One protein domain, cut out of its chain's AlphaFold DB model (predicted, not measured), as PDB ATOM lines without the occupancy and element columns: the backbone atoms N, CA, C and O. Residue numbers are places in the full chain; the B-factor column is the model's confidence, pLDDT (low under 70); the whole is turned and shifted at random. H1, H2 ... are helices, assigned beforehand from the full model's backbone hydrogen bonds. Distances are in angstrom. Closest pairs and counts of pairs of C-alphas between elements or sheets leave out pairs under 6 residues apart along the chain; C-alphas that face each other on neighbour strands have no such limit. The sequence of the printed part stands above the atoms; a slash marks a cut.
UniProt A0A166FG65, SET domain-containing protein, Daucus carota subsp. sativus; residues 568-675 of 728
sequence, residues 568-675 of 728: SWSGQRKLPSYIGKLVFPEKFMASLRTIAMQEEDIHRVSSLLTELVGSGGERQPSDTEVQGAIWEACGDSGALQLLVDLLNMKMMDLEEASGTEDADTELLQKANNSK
ATOM      1  N   SER A 568      45.691  27.180  27.401       49.38
ATOM      2  CA  SER A 568      46.285  26.019  26.711       49.38
ATOM      3  C   SER A 568      46.970  26.426  25.408       49.38
ATOM      4  O   SER A 568      46.334  26.969  24.502       49.38
ATOM      5  N   TRP A 569      48.268  26.128  25.322       52.34
ATOM      6  CA  TRP A 569      49.111  26.364  24.144       52.34
ATOM      7  C   TRP A 569      49.455  25.047  23.427       52.34
ATOM      8  O   TRP A 569      49.691  25.058  22.222       52.34
ATOM      9  N   SER A 570      49.422  23.905  24.133       58.06
ATOM     10  CA  SER A 570      49.649  22.574  23.544       58.06
ATOM     11  C   SER A 570      48.374  21.927  22.985       58.06
ATOM     12  O   SER A 570      48.445  21.007  22.169       58.06
ATOM     13  N   GLY A 571      47.200  22.363  23.458       52.56
ATOM     14  CA  GLY A 571      45.907  21.751  23.154       52.56
ATOM     15  C   GLY A 571      45.639  20.416  23.865       52.56
ATOM     16  O   GLY A 571      44.617  19.788  23.583       52.56
ATOM     17  N   GLN A 572      46.520  19.964  24.770       53.97
ATOM     18  CA  GLN A 572      46.352  18.682  25.470       53.97
ATOM     19  C   GLN A 572      45.334  18.751  26.621       53.97
ATOM     20  O   GLN A 572      44.524  17.830  26.766       53.97
ATOM     21  N   ARG A 573      45.301  19.842  27.405       58.47
ATOM     22  CA  ARG A 573      44.234  20.078  28.394       58.47
ATOM     23  C   ARG A 573      43.066  20.832  27.752       58.47
ATOM     24  O   ARG A 573      43.224  21.903  27.173       58.47
ATOM     25  N   LYS A 574      41.852  20.289  27.886       62.88
ATOM     26  CA  LYS A 574      40.618  21.003  27.521       62.88
ATOM     27  C   LYS A 574      40.241  21.974  28.636       62.88
ATOM     28  O   LYS A 574      40.218  21.578  29.797       62.88
ATOM     29  N   LEU A 575      39.884  23.205  28.269       61.59
ATOM     30  CA  LEU A 575      39.422  24.226  29.210       61.59
ATOM     31  C   LEU A 575      38.192  23.717  30.007       61.59
ATOM     32  O   LEU A 575      37.190  23.355  29.380       61.59
ATOM     33  N   PRO A 576      38.237  23.662  31.353       66.19
ATOM     34  CA  PRO A 576      37.126  23.159  32.155       66.19
ATOM     35  C   PRO A 576      35.883  24.048  32.069       66.19
ATOM     36  O   PRO A 576      35.966  25.274  32.138       66.19
ATOM     37  N   SER A 577      34.699  23.433  32.008       66.56
ATOM     38  CA  SER A 577      33.412  24.145  31.918       66.56
ATOM     39  C   SER A 577      33.068  25.000  33.147       66.56
ATOM     40  O   SER A 577      32.172  25.838  33.068       66.56
ATOM     41  N   TYR A 578      33.771  24.808  34.267       70.25
ATOM     42  CA  TYR A 578      33.613  25.597  35.489       70.25
ATOM     43  C   TYR A 578      34.515  26.836  35.560       70.25
ATOM     44  O   TYR A 578      34.293  27.656  36.444       70.25
ATOM     45  N   ILE A 579      35.519  27.005  34.686       68.00
ATOM     46  CA  ILE A 579      36.551  28.041  34.900       68.00
ATOM     47  C   ILE A 579      35.957  29.462  34.849       68.00
ATOM     48  O   ILE A 579      36.223  30.281  35.720       68.00
ATOM     49  N   GLY A 580      35.006  29.703  33.938       60.91
ATOM     50  CA  GLY A 580      34.203  30.934  33.877       60.91
ATOM     51  C   GLY A 580      33.094  31.054  34.937       60.91
ATOM     52  O   GLY A 580      32.280  31.969  34.848       60.91
ATOM     53  N   LYS A 581      33.028  30.127  35.904       68.94
ATOM     54  CA  LYS A 581      32.137  30.143  37.081       68.94
ATOM     55  C   LYS A 581      32.908  30.185  38.411       68.94
ATOM     56  O   LYS A 581      32.289  30.119  39.475       68.94
ATOM     57  N   LEU A 582      34.243  30.274  38.379       68.19
ATOM     58  CA  LEU A 582      35.048  30.457  39.585       68.19
ATOM     59  C   LEU A 582      34.848  31.877  40.133       68.19
ATOM     60  O   LEU A 582      34.976  32.865  39.418       68.19
ATOM     61  N   VAL A 583      34.541  31.962  41.427       70.00
ATOM     62  CA  VAL A 583      34.360  33.225  42.171       70.00
ATOM     63  C   VAL A 583      35.705  33.840  42.595       70.00
ATOM     64  O   VAL A 583      35.774  35.010  42.969       70.00
ATOM     65  N   PHE A 584      36.783  33.058  42.526       73.69
ATOM     66  CA  PHE A 584      38.113  33.414  43.016       73.69
ATOM     67  C   PHE A 584      38.958  34.123  41.938       73.69
ATOM     68  O   PHE A 584      38.928  33.706  40.780       73.69
ATOM     69  N   PRO A 585      39.749  35.163  42.277       74.56
ATOM     70  CA  PRO A 585      40.609  35.844  41.306       74.56
ATOM     71  C   PRO A 585      41.685  34.925  40.708       74.56
ATOM     72  O   PRO A 585      42.345  34.188  41.439       74.56
ATOM     73  N   GLU A 586      41.965  35.038  39.405       69.25
ATOM     74  CA  GLU A 586      42.970  34.188  38.734       69.25
ATOM     75  C   GLU A 586      44.381  34.300  39.331       69.25
ATOM     76  O   GLU A 586      45.088  33.301  39.396       69.25
ATOM     77  N   LYS A 587      44.787  35.471  39.851       68.62
ATOM     78  CA  LYS A 587      46.065  35.604  40.581       68.62
ATOM     79  C   LYS A 587      46.113  34.732  41.844       68.62
ATOM     80  O   LYS A 587      47.145  34.140  42.130       68.62
ATOM     81  N   PHE A 588      45.001  34.634  42.574       74.56
ATOM     82  CA  PHE A 588      44.886  33.809  43.778       74.56
ATOM     83  C   PHE A 588      44.845  32.316  43.421       74.56
ATOM     84  O   PHE A 588      45.571  31.522  44.016       74.56
ATOM     85  N   MET A 589      44.095  31.945  42.376       77.75
ATOM     86  CA  MET A 589      44.130  30.582  41.834       77.75
ATOM     87  C   MET A 589      45.530  30.203  41.330       77.75
ATOM     88  O   MET A 589      45.974  29.088  41.579       77.75
ATOM     89  N   ALA A 590      46.266  31.114  40.685       73.19
ATOM     90  CA  ALA A 590      47.650  30.889  40.270       73.19
ATOM     91  C   ALA A 590      48.581  30.614  41.462       73.19
ATOM     92  O   ALA A 590      49.331  29.644  41.414       73.19
ATOM     93  N   SER A 591      48.487  31.382  42.553       75.06
ATOM     94  CA  SER A 591      49.236  31.094  43.786       75.06
ATOM     95  C   SER A 591      48.903  29.713  44.361       75.06
ATOM     96  O   SER A 591      49.815  28.958  44.687       75.06
ATOM     97  N   LEU A 592      47.619  29.341  44.431       73.88
ATOM     98  CA  LEU A 592      47.201  28.019  44.916       73.88
ATOM     99  C   LEU A 592      47.671  26.872  44.009       73.88
ATOM    100  O   LEU A 592      48.049  25.823  44.521       73.88
ATOM    101  N   ARG A 593      47.697  27.066  42.681       81.62
ATOM    102  CA  ARG A 593      48.275  26.104  41.722       81.62
ATOM    103  C   ARG A 593      49.764  25.890  42.002       81.62
ATOM    104  O   ARG A 593      50.192  24.746  42.058       81.62
ATOM    105  N   THR A 594      50.523  26.960  42.252       76.50
ATOM    106  CA  THR A 594      51.951  26.874  42.606       76.50
ATOM    107  C   THR A 594      52.189  26.159  43.939       76.50
ATOM    108  O   THR A 594      53.118  25.364  44.031       76.50
ATOM    109  N   ILE A 595      51.359  26.407  44.962       73.25
ATOM    110  CA  ILE A 595      51.502  25.786  46.294       73.25
ATOM    111  C   ILE A 595      51.098  24.301  46.274       73.25
ATOM    112  O   ILE A 595      51.739  23.482  46.923       73.25
ATOM    113  N   ALA A 596      50.061  23.935  45.514       76.62
ATOM    114  CA  ALA A 596      49.567  22.559  45.405       76.62
ATOM    115  C   ALA A 596      50.262  21.719  44.307       76.62
ATOM    116  O   ALA A 596      49.787  20.633  43.964       76.62
ATOM    117  N   MET A 597      51.351  22.224  43.720       83.38
ATOM    118  CA  MET A 597      52.091  21.575  42.636       83.38
ATOM    119  C   MET A 597      52.958  20.426  43.171       83.38
ATOM    120  O   MET A 597      53.739  20.612  44.101       83.38
ATOM    121  N   GLN A 598      52.853  19.240  42.567       81.25
ATOM    122  CA  GLN A 598      53.681  18.086  42.943       81.25
ATOM    123  C   GLN A 598      55.032  18.097  42.211       81.25
ATOM    124  O   GLN A 598      55.176  18.710  41.156       81.25
ATOM    125  N   GLU A 599      56.021  17.374  42.740       77.44
ATOM    126  CA  GLU A 599      57.386  17.307  42.188       77.44
ATOM    127  C   GLU A 599      57.414  16.877  40.705       77.44
ATOM    128  O   GLU A 599      58.136  17.461  39.894       77.44
ATOM    129  N   GLU A 600      56.546  15.940  40.298       77.94
ATOM    130  CA  GLU A 600      56.416  15.554  38.885       77.94
ATOM    131  C   GLU A 600      55.854  16.667  37.982       77.94
ATOM    132  O   GLU A 600      56.205  16.730  36.801       77.94
ATOM    133  N   ASP A 601      55.039  17.580  38.519       81.00
ATOM    134  CA  ASP A 601      54.549  18.752  37.790       81.00
ATOM    135  C   ASP A 601      55.616  19.848  37.696       81.00
ATOM    136  O   ASP A 601      55.733  20.468  36.640       81.00
ATOM    137  N   ILE A 602      56.471  20.030  38.712       79.19
ATOM    138  CA  ILE A 602      57.625  20.950  38.643       79.19
ATOM    139  C   ILE A 602      58.528  20.581  37.456       79.19
ATOM    140  O   ILE A 602      58.929  21.446  36.669       79.19
ATOM    141  N   HIS A 603      58.797  19.286  37.261       78.56
ATOM    142  CA  HIS A 603      59.551  18.805  36.103       78.56
ATOM    143  C   HIS A 603      58.826  19.052  34.766       78.56
ATOM    144  O   HIS A 603      59.480  19.415  33.783       78.56
ATOM    145  N   ARG A 604      57.489  18.933  34.714       79.62
ATOM    146  CA  ARG A 604      56.687  19.277  33.520       79.62
ATOM    147  C   ARG A 604      56.751  20.775  33.206       79.62
ATOM    148  O   ARG A 604      57.033  21.126  32.064       79.62
ATOM    149  N   VAL A 605      56.572  21.649  34.202       82.25
ATOM    150  CA  VAL A 605      56.698  23.114  34.056       82.25
ATOM    151  C   VAL A 605      58.088  23.491  33.547       82.25
ATOM    152  O   VAL A 605      58.204  24.248  32.586       82.25
ATOM    153  N   SER A 606      59.144  22.922  34.135       80.31
ATOM    154  CA  SER A 606      60.529  23.160  33.714       80.31
ATOM    155  C   SER A 606      60.778  22.730  32.260       80.31
ATOM    156  O   SER A 606      61.377  23.478  31.484       80.31
ATOM    157  N   SER A 607      60.239  21.577  31.843       81.56
ATOM    158  CA  SER A 607      60.312  21.114  30.450       81.56
ATOM    159  C   SER A 607      59.583  22.058  29.486       81.56
ATOM    160  O   SER A 607      60.156  22.438  28.467       81.56
ATOM    161  N   LEU A 608      58.353  22.473  29.813       79.94
ATOM    162  CA  LEU A 608      57.549  23.388  28.989       79.94
ATOM    163  C   LEU A 608      58.212  24.765  28.839       79.94
ATOM    164  O   LEU A 608      58.271  25.312  27.740       79.94
ATOM    165  N   LEU A 609      58.760  25.317  29.926       78.62
ATOM    166  CA  LEU A 609      59.480  26.592  29.881       78.62
ATOM    167  C   LEU A 609      60.797  26.477  29.100       78.62
ATOM    168  O   LEU A 609      61.127  27.389  28.347       78.62
ATOM    169  N   THR A 610      61.508  25.348  29.200       78.56
ATOM    170  CA  THR A 610      62.723  25.088  28.406       78.56
ATOM    171  C   THR A 610      62.417  24.974  26.906       78.56
ATOM    172  O   THR A 610      63.204  25.440  26.084       78.56
ATOM    173  N   GLU A 611      61.268  24.404  26.532       75.12
ATOM    174  CA  GLU A 611      60.812  24.331  25.136       75.12
ATOM    175  C   GLU A 611      60.412  25.711  24.577       75.12
ATOM    176  O   GLU A 611      60.729  26.024  23.430       75.12
ATOM    177  N   LEU A 612      59.799  26.574  25.398       68.88
ATOM    178  CA  LEU A 612      59.416  27.947  25.029       68.88
ATOM    179  C   LEU A 612      60.600  28.931  24.957       68.88
ATOM    180  O   LEU A 612      60.583  29.856  24.144       68.88
ATOM    181  N   VAL A 613      61.610  28.762  25.815       68.62
ATOM    182  CA  VAL A 613      62.783  29.653  25.931       68.62
ATOM    183  C   VAL A 613      63.973  29.190  25.079       68.62
ATOM    184  O   VAL A 613      64.845  29.991  24.739       68.62
ATOM    185  N   GLY A 614      64.013  27.906  24.721       59.62
ATOM    186  CA  GLY A 614      65.169  27.261  24.110       59.62
ATOM    187  C   GLY A 614      66.206  26.828  25.151       59.62
ATOM    188  O   GLY A 614      66.459  27.505  26.149       59.62
ATOM    189  N   SER A 615      66.868  25.698  24.894       53.88
ATOM    190  CA  SER A 615      67.783  25.028  25.835       53.88
ATOM    191  C   SER A 615      69.076  25.788  26.175       53.88
ATOM    192  O   SER A 615      69.874  25.299  26.971       53.88
ATOM    193  N   GLY A 616      69.288  26.975  25.593       54.50
ATOM    194  CA  GLY A 616      70.383  27.894  25.920       54.50
ATOM    195  C   GLY A 616      70.011  29.038  26.875       54.50
ATOM    196  O   GLY A 616      70.903  29.779  27.276       54.50
ATOM    197  N   GLY A 617      68.730  29.207  27.239       57.22
ATOM    198  CA  GLY A 617      68.294  30.295  28.126       57.22
ATOM    199  C   GLY A 617      68.298  31.685  27.473       57.22
ATOM    200  O   GLY A 617      68.587  32.675  28.138       57.22
ATOM    201  N   GLU A 618      68.001  31.781  26.171       55.88
ATOM    202  CA  GLU A 618      68.174  33.013  25.372       55.88
ATOM    203  C   GLU A 618      67.200  34.162  25.736       55.88
ATOM    204  O   GLU A 618      67.347  35.288  25.257       55.88
ATOM    205  N   ARG A 619      66.202  33.897  26.590       75.38
ATOM    206  CA  ARG A 619      65.147  34.827  27.032       75.38
ATOM    207  C   ARG A 619      64.642  34.420  28.424       75.38
ATOM    208  O   ARG A 619      64.534  33.236  28.710       75.38
ATOM    209  N   GLN A 620      64.256  35.372  29.277       70.12
ATOM    210  CA  GLN A 620      63.457  35.044  30.470       70.12
ATOM    211  C   GLN A 620      61.969  34.891  30.100       70.12
ATOM    212  O   GLN A 620      61.461  35.722  29.338       70.12
ATOM    213  N   PRO A 621      61.259  33.871  30.620       73.81
ATOM    214  CA  PRO A 621      59.817  33.752  30.442       73.81
ATOM    215  C   PRO A 621      59.092  34.838  31.248       73.81
ATOM    216  O   PRO A 621      59.503  35.190  32.351       73.81
ATOM    217  N   SER A 622      58.003  35.366  30.698       75.94
ATOM    218  CA  SER A 622      57.123  36.318  31.378       75.94
ATOM    219  C   SER A 622      56.136  35.623  32.318       75.94
ATOM    220  O   SER A 622      55.807  34.452  32.131       75.94
ATOM    221  N   ASP A 623      55.594  36.368  33.284       68.62
ATOM    222  CA  ASP A 623      54.608  35.896  34.267       68.62
ATOM    223  C   ASP A 623      53.460  35.092  33.633       68.62
ATOM    224  O   ASP A 623      53.032  34.076  34.178       68.62
ATOM    225  N   THR A 624      52.977  35.516  32.460       72.69
ATOM    226  CA  THR A 624      51.898  34.850  31.715       72.69
ATOM    227  C   THR A 624      52.342  33.515  31.107       72.69
ATOM    228  O   THR A 624      51.566  32.563  31.099       72.69
ATOM    229  N   GLU A 625      53.583  33.426  30.615       75.62
ATOM    230  CA  GLU A 625      54.173  32.182  30.094       75.62
ATOM    231  C   GLU A 625      54.410  31.183  31.248       75.62
ATOM    232  O   GLU A 625      54.093  30.002  31.114       75.62
ATOM    233  N   VAL A 626      54.851  31.663  32.420       77.00
ATOM    234  CA  VAL A 626      55.016  30.853  33.643       77.00
ATOM    235  C   VAL A 626      53.670  30.361  34.190       77.00
ATOM    236  O   VAL A 626      53.508  29.168  34.439       77.00
ATOM    237  N   GLN A 627      52.671  31.240  34.328       73.25
ATOM    238  CA  GLN A 627      51.328  30.861  34.794       73.25
ATOM    239  C   GLN A 627      50.627  29.896  33.826       73.25
ATOM    240  O   GLN A 627      49.942  28.975  34.275       73.25
ATOM    241  N   GLY A 628      50.830  30.061  32.513       74.38
ATOM    242  CA  GLY A 628      50.358  29.120  31.497       74.38
ATOM    243  C   GLY A 628      51.005  27.739  31.626       74.38
ATOM    244  O   GLY A 628      50.294  26.736  31.650       74.38
ATOM    245  N   ALA A 629      52.332  27.674  31.789       77.31
ATOM    246  CA  ALA A 629      53.051  26.413  31.980       77.31
ATOM    247  C   ALA A 629      52.609  25.669  33.255       77.31
ATOM    248  O   ALA A 629      52.392  24.460  33.205       77.31
ATOM    249  N   ILE A 630      52.406  26.385  34.370       78.88
ATOM    250  CA  ILE A 630      51.880  25.817  35.626       78.88
ATOM    251  C   ILE A 630      50.466  25.251  35.421       78.88
ATOM    252  O   ILE A 630      50.201  24.109  35.795       78.88
ATOM    253  N   TRP A 631      49.560  26.001  34.780       82.06
ATOM    254  CA  TRP A 631      48.191  25.530  34.536       82.06
ATOM    255  C   TRP A 631      48.130  24.326  33.580       82.06
ATOM    256  O   TRP A 631      47.353  23.399  33.811       82.06
ATOM    257  N   GLU A 632      48.963  24.293  32.535       80.12
ATOM    258  CA  GLU A 632      49.036  23.152  31.613       80.12
ATOM    259  C   GLU A 632      49.649  21.906  32.300       80.12
ATOM    260  O   GLU A 632      49.226  20.780  32.021       80.12
ATOM    261  N   ALA A 633      50.584  22.093  33.244       80.62
ATOM    262  CA  ALA A 633      51.196  21.017  34.025       80.62
ATOM    263  C   ALA A 633      50.230  20.398  35.050       80.62
ATOM    264  O   ALA A 633      49.836  19.249  34.858       80.62
ATOM    265  N   CYS A 634      49.792  21.143  36.076       77.88
ATOM    266  CA  CYS A 634      48.974  20.606  37.179       77.88
ATOM    267  C   CYS A 634      47.456  20.801  36.971       77.88
ATOM    268  O   CYS A 634      46.645  19.912  37.260       77.88
ATOM    269  N   GLY A 635      47.047  21.934  36.394       82.75
ATOM    270  CA  GLY A 635      45.650  22.382  36.326       82.75
ATOM    271  C   GLY A 635      45.074  22.789  37.689       82.75
ATOM    272  O   GLY A 635      45.803  23.057  38.640       82.75
ATOM    273  N   ASP A 636      43.744  22.847  37.786       80.38
ATOM    274  CA  ASP A 636      43.049  23.437  38.942       80.38
ATOM    275  C   ASP A 636      42.774  22.469  40.112       80.38
ATOM    276  O   ASP A 636      42.411  22.920  41.194       80.38
ATOM    277  N   SER A 637      42.925  21.149  39.946       80.31
ATOM    278  CA  SER A 637      42.437  20.169  40.936       80.31
ATOM    279  C   SER A 637      43.165  20.219  42.282       80.31
ATOM    280  O   SER A 637      42.504  20.189  43.316       80.31
ATOM    281  N   GLY A 638      44.497  20.337  42.286       81.69
ATOM    282  CA  GLY A 638      45.269  20.488  43.528       81.69
ATOM    283  C   GLY A 638      44.970  21.818  44.226       81.69
ATOM    284  O   GLY A 638      44.723  21.848  45.428       81.69
ATOM    285  N   ALA A 639      44.897  22.905  43.450       81.19
ATOM    286  CA  ALA A 639      44.576  24.242  43.942       81.19
ATOM    287  C   ALA A 639      43.181  24.319  44.587       81.19
ATOM    288  O   ALA A 639      43.011  24.955  45.624       81.19
ATOM    289  N   LEU A 640      42.185  23.663  43.981       83.12
ATOM    290  CA  LEU A 640      40.818  23.602  44.501       83.12
ATOM    291  C   LEU A 640      40.700  22.697  45.733       83.12
ATOM    292  O   LEU A 640      39.939  23.039  46.634       83.12
ATOM    293  N   GLN A 641      41.454  21.594  45.811       82.94
ATOM    294  CA  GLN A 641      41.497  20.763  47.019       82.94
ATOM    295  C   GLN A 641      42.130  21.530  48.186       82.94
ATOM    296  O   GLN A 641      41.493  21.675  49.223       82.94
ATOM    297  N   LEU A 642      43.305  22.137  47.977       76.56
ATOM    298  CA  LEU A 642      43.968  22.990  48.971       76.56
ATOM    299  C   LEU A 642      43.055  24.134  49.450       76.56
ATOM    300  O   LEU A 642      43.030  24.455  50.633       76.56
ATOM    301  N   LEU A 643      42.269  24.732  48.547       80.94
ATOM    302  CA  LEU A 643      41.288  25.758  48.901       80.94
ATOM    303  C   LEU A 643      40.131  25.210  49.749       80.94
ATOM    304  O   LEU A 643      39.708  25.883  50.684       80.94
ATOM    305  N   VAL A 644      39.631  24.007  49.456       79.62
ATOM    306  CA  VAL A 644      38.627  23.324  50.290       79.62
ATOM    307  C   VAL A 644      39.197  23.007  51.671       79.62
ATOM    308  O   VAL A 644      38.533  23.274  52.667       79.62
ATOM    309  N   ASP A 645      40.432  22.518  51.752       75.75
ATOM    310  CA  ASP A 645      41.078  22.162  53.020       75.75
ATOM    311  C   ASP A 645      41.323  23.405  53.896       75.75
ATOM    312  O   ASP A 645      40.998  23.400  55.083       75.75
ATOM    313  N   LEU A 646      41.783  24.513  53.299       74.56
ATOM    314  CA  LEU A 646      41.926  25.812  53.974       74.56
ATOM    315  C   LEU A 646      40.582  26.399  54.438       74.56
ATOM    316  O   LEU A 646      40.517  26.998  55.511       74.56
ATOM    317  N   LEU A 647      39.510  26.236  53.654       76.75
ATOM    318  CA  LEU A 647      38.164  26.682  54.033       76.75
ATOM    319  C   LEU A 647      37.571  25.819  55.155       76.75
ATOM    320  O   LEU A 647      36.971  26.371  56.071       76.75
ATOM    321  N   ASN A 648      37.784  24.501  55.129       72.12
ATOM    322  CA  ASN A 648      37.374  23.595  56.204       72.12
ATOM    323  C   ASN A 648      38.116  23.913  57.508       72.12
ATOM    324  O   ASN A 648      37.483  24.018  58.554       72.12
ATOM    325  N   MET A 649      39.436  24.139  57.443       70.19
ATOM    326  CA  MET A 649      40.229  24.544  58.608       70.19
ATOM    327  C   MET A 649      39.722  25.872  59.183       70.19
ATOM    328  O   MET A 649      39.479  25.963  60.381       70.19
ATOM    329  N   LYS A 650      39.439  26.868  58.331       69.25
ATOM    330  CA  LYS A 650      38.853  28.140  58.782       69.25
ATOM    331  C   LYS A 650      37.419  28.027  59.296       69.25
ATOM    332  O   LYS A 650      37.027  28.861  60.103       69.25
ATOM    333  N   MET A 651      36.647  27.025  58.871       68.44
ATOM    334  CA  MET A 651      35.344  26.739  59.473       68.44
ATOM    335  C   MET A 651      35.520  26.169  60.886       68.44
ATOM    336  O   MET A 651      34.885  26.661  61.810       68.44
ATOM    337  N   MET A 652      36.445  25.221  61.075       69.50
ATOM    338  CA  MET A 652      36.770  24.666  62.396       69.50
ATOM    339  C   MET A 652      37.295  25.736  63.367       69.50
ATOM    340  O   MET A 652      36.806  25.805  64.490       69.50
ATOM    341  N   ASP A 653      38.204  26.614  62.919       66.06
ATOM    342  CA  ASP A 653      38.719  27.743  63.716       66.06
ATOM    343  C   ASP A 653      37.590  28.651  64.252       66.06
ATOM    344  O   ASP A 653      37.691  29.207  65.346       66.06
ATOM    345  N   LEU A 654      36.522  28.837  63.465       65.00
ATOM    346  CA  LEU A 654      35.362  29.650  63.837       65.00
ATOM    347  C   LEU A 654      34.414  28.876  64.763       65.00
ATOM    348  O   LEU A 654      34.006  29.402  65.798       65.00
ATOM    349  N   GLU A 655      34.093  27.623  64.436       74.38
ATOM    350  CA  GLU A 655      33.166  26.805  65.226       74.38
ATOM    351  C   GLU A 655      33.711  26.454  66.620       74.38
ATOM    352  O   GLU A 655      32.924  26.360  67.563       74.38
ATOM    353  N   GLU A 656      35.033  26.339  66.794       70.31
ATOM    354  CA  GLU A 656      35.664  26.189  68.116       70.31
ATOM    355  C   GLU A 656      35.522  27.460  68.983       70.31
ATOM    356  O   GLU A 656      35.443  27.369  70.209       70.31
ATOM    357  N   ALA A 657      35.430  28.643  68.361       55.31
ATOM    358  CA  ALA A 657      35.369  29.933  69.049       55.31
ATOM    359  C   ALA A 657      33.941  30.463  69.307       55.31
ATOM    360  O   ALA A 657      33.741  31.186  70.286       55.31
ATOM    361  N   SER A 658      32.959  30.144  68.451       59.38
ATOM    362  CA  SER A 658      31.568  30.631  68.568       59.38
ATOM    363  C   SER A 658      30.481  29.551  68.537       59.38
ATOM    364  O   SER A 658      29.343  29.832  68.908       59.38
ATOM    365  N   GLY A 659      30.798  28.320  68.127       70.31
ATOM    366  CA  GLY A 659      29.798  27.316  67.753       70.31
ATOM    367  C   GLY A 659      29.358  27.422  66.286       70.31
ATOM    368  O   GLY A 659      29.888  28.223  65.517       70.31
ATOM    369  N   THR A 660      28.411  26.567  65.891       77.00
ATOM    370  CA  THR A 660      28.006  26.354  64.487       77.00
ATOM    371  C   THR A 660      27.013  27.404  63.964       77.00
ATOM    372  O   THR A 660      26.278  28.020  64.739       77.00
ATOM    373  N   GLU A 661      26.897  27.546  62.634       76.12
ATOM    374  CA  GLU A 661      25.911  28.445  61.991       76.12
ATOM    375  C   GLU A 661      24.456  28.130  62.409       76.12
ATOM    376  O   GLU A 661      23.635  29.040  62.562       76.12
ATOM    377  N   ASP A 662      24.134  26.856  62.665       74.12
ATOM    378  CA  ASP A 662      22.834  26.437  63.206       74.12
ATOM    379  C   ASP A 662      22.611  26.940  64.646       74.12
ATOM    380  O   ASP A 662      21.502  27.355  64.992       74.12
ATOM    381  N   ALA A 663      23.654  26.947  65.487       71.19
ATOM    382  CA  ALA A 663      23.575  27.449  66.859       71.19
ATOM    383  C   ALA A 663      23.384  28.975  66.892       71.19
ATOM    384  O   ALA A 663      22.502  29.462  67.605       71.19
ATOM    385  N   ASP A 664      24.122  29.715  66.060       76.56
ATOM    386  CA  ASP A 664      23.917  31.154  65.845       76.56
ATOM    387  C   ASP A 664      22.515  31.450  65.297       76.56
ATOM    388  O   ASP A 664      21.830  32.370  65.755       76.56
ATOM    389  N   THR A 665      22.030  30.633  64.361       76.19
ATOM    390  CA  THR A 665      20.674  30.754  63.813       76.19
ATOM    391  C   THR A 665      19.610  30.507  64.887       76.19
ATOM    392  O   THR A 665      18.632  31.257  64.964       76.19
ATOM    393  N   GLU A 666      19.799  29.525  65.774       73.81
ATOM    394  CA  GLU A 666      18.937  29.333  66.943       73.81
ATOM    395  C   GLU A 666      19.008  30.510  67.928       73.81
ATOM    396  O   GLU A 666      17.968  30.919  68.449       73.81
ATOM    397  N   LEU A 667      20.192  31.073  68.197       69.56
ATOM    398  CA  LEU A 667      20.356  32.246  69.067       69.56
ATOM    399  C   LEU A 667      19.636  33.474  68.492       69.56
ATOM    400  O   LEU A 667      18.882  34.137  69.207       69.56
ATOM    401  N   LEU A 668      19.775  33.729  67.190       67.75
ATOM    402  CA  LEU A 668      19.084  34.811  66.484       67.75
ATOM    403  C   LEU A 668      17.561  34.606  66.447       67.75
ATOM    404  O   LEU A 668      16.810  35.572  66.610       67.75
ATOM    405  N   GLN A 669      17.078  33.368  66.299       71.25
ATOM    406  CA  GLN A 669      15.647  33.063  66.417       71.25
ATOM    407  C   GLN A 669      15.137  33.273  67.848       71.25
ATOM    408  O   GLN A 669      14.109  33.921  68.033       71.25
ATOM    409  N   LYS A 670      15.869  32.821  68.876       69.62
ATOM    410  CA  LYS A 670      15.527  33.063  70.292       69.62
ATOM    411  C   LYS A 670      15.500  34.565  70.615       69.62
ATOM    412  O   LYS A 670      14.576  35.018  71.289       69.62
ATOM    413  N   ALA A 671      16.438  35.344  70.073       58.28
ATOM    414  CA  ALA A 671      16.503  36.800  70.229       58.28
ATOM    415  C   ALA A 671      15.402  37.565  69.466       58.28
ATOM    416  O   ALA A 671      14.975  38.631  69.908       58.28
ATOM    417  N   ASN A 672      14.912  37.052  68.335       55.81
ATOM    418  CA  ASN A 672      13.756  37.640  67.650       55.81
ATOM    419  C   ASN A 672      12.432  37.247  68.326       55.81
ATOM    420  O   ASN A 672      11.565  38.100  68.502       55.81
ATOM    421  N   ASN A 673      12.310  36.008  68.805       48.88
ATOM    422  CA  ASN A 673      11.149  35.559  69.576       48.88
ATOM    423  C   ASN A 673      11.019  36.323  70.908       48.88
ATOM    424  O   ASN A 673       9.906  36.653  71.316       48.88
ATOM    425  N   SER A 674      12.131  36.679  71.569       46.09
ATOM    426  CA  SER A 674      12.082  37.552  72.752       46.09
ATOM    427  C   SER A 674      11.659  38.985  72.404       46.09
ATOM    428  O   SER A 674      10.877  39.580  73.145       46.09
ATOM    429  N   LYS A 675      12.075  39.524  71.245       41.53
ATOM    430  CA  LYS A 675      11.619  40.836  70.743       41.53
ATOM    431  C   LYS A 675      10.119  40.886  70.447       41.53
ATOM    432  O   LYS A 675       9.512  41.927  70.685       41.53
TER     433      LYS A 675
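What this domain is: This is residues 568 to 675 of the 728 residues of the protein "SET domain-containing protein" of Daucus carota subsp. sativus (UniProt A0A166FG65). Three short helices, H1, H2 and H3, cross in a small cluster at one end, and H4 then H5 reach away as a long arm. The class is all helix: 108 residues with five named helices, H1 to H5, and no named strand. The whole is extended, with a radius of gyration of the C-alphas of 21.0 A, spanning 75 by 26 by 20 A.

How they stand to each other: After residues 568 to 585, look at H1, residues 586 to 595; it touches H3, residues 623 to 633, at a steep tilt of 58 degrees, closest at C-alphas 590 and 627, 6.6 A. H2, residues 599 to 613, touches H3, closest at C-alphas 605 and 629, 5.3 A. H4, residues 637 to 658, touches H1 with residues 638 to 643 alone, closest at C-alphas 593 and 639, 4.7 A. H5, residues 661 to 675, is near H4. Every O i to N i+4 pair is within hydrogen-bond range in H1, H2, H3 and H5; in H4, 17 of 18.

Where its parts are: Find C-alpha 586 at (42.970, 34.188, 38.734), where H1 begins. H4 runs 31.5 A; H5 ends at C-alpha 675, (11.619, 40.836, 70.743).

The domain as a whole: The printed part has no cut; 39 residues are under pLDDT 70.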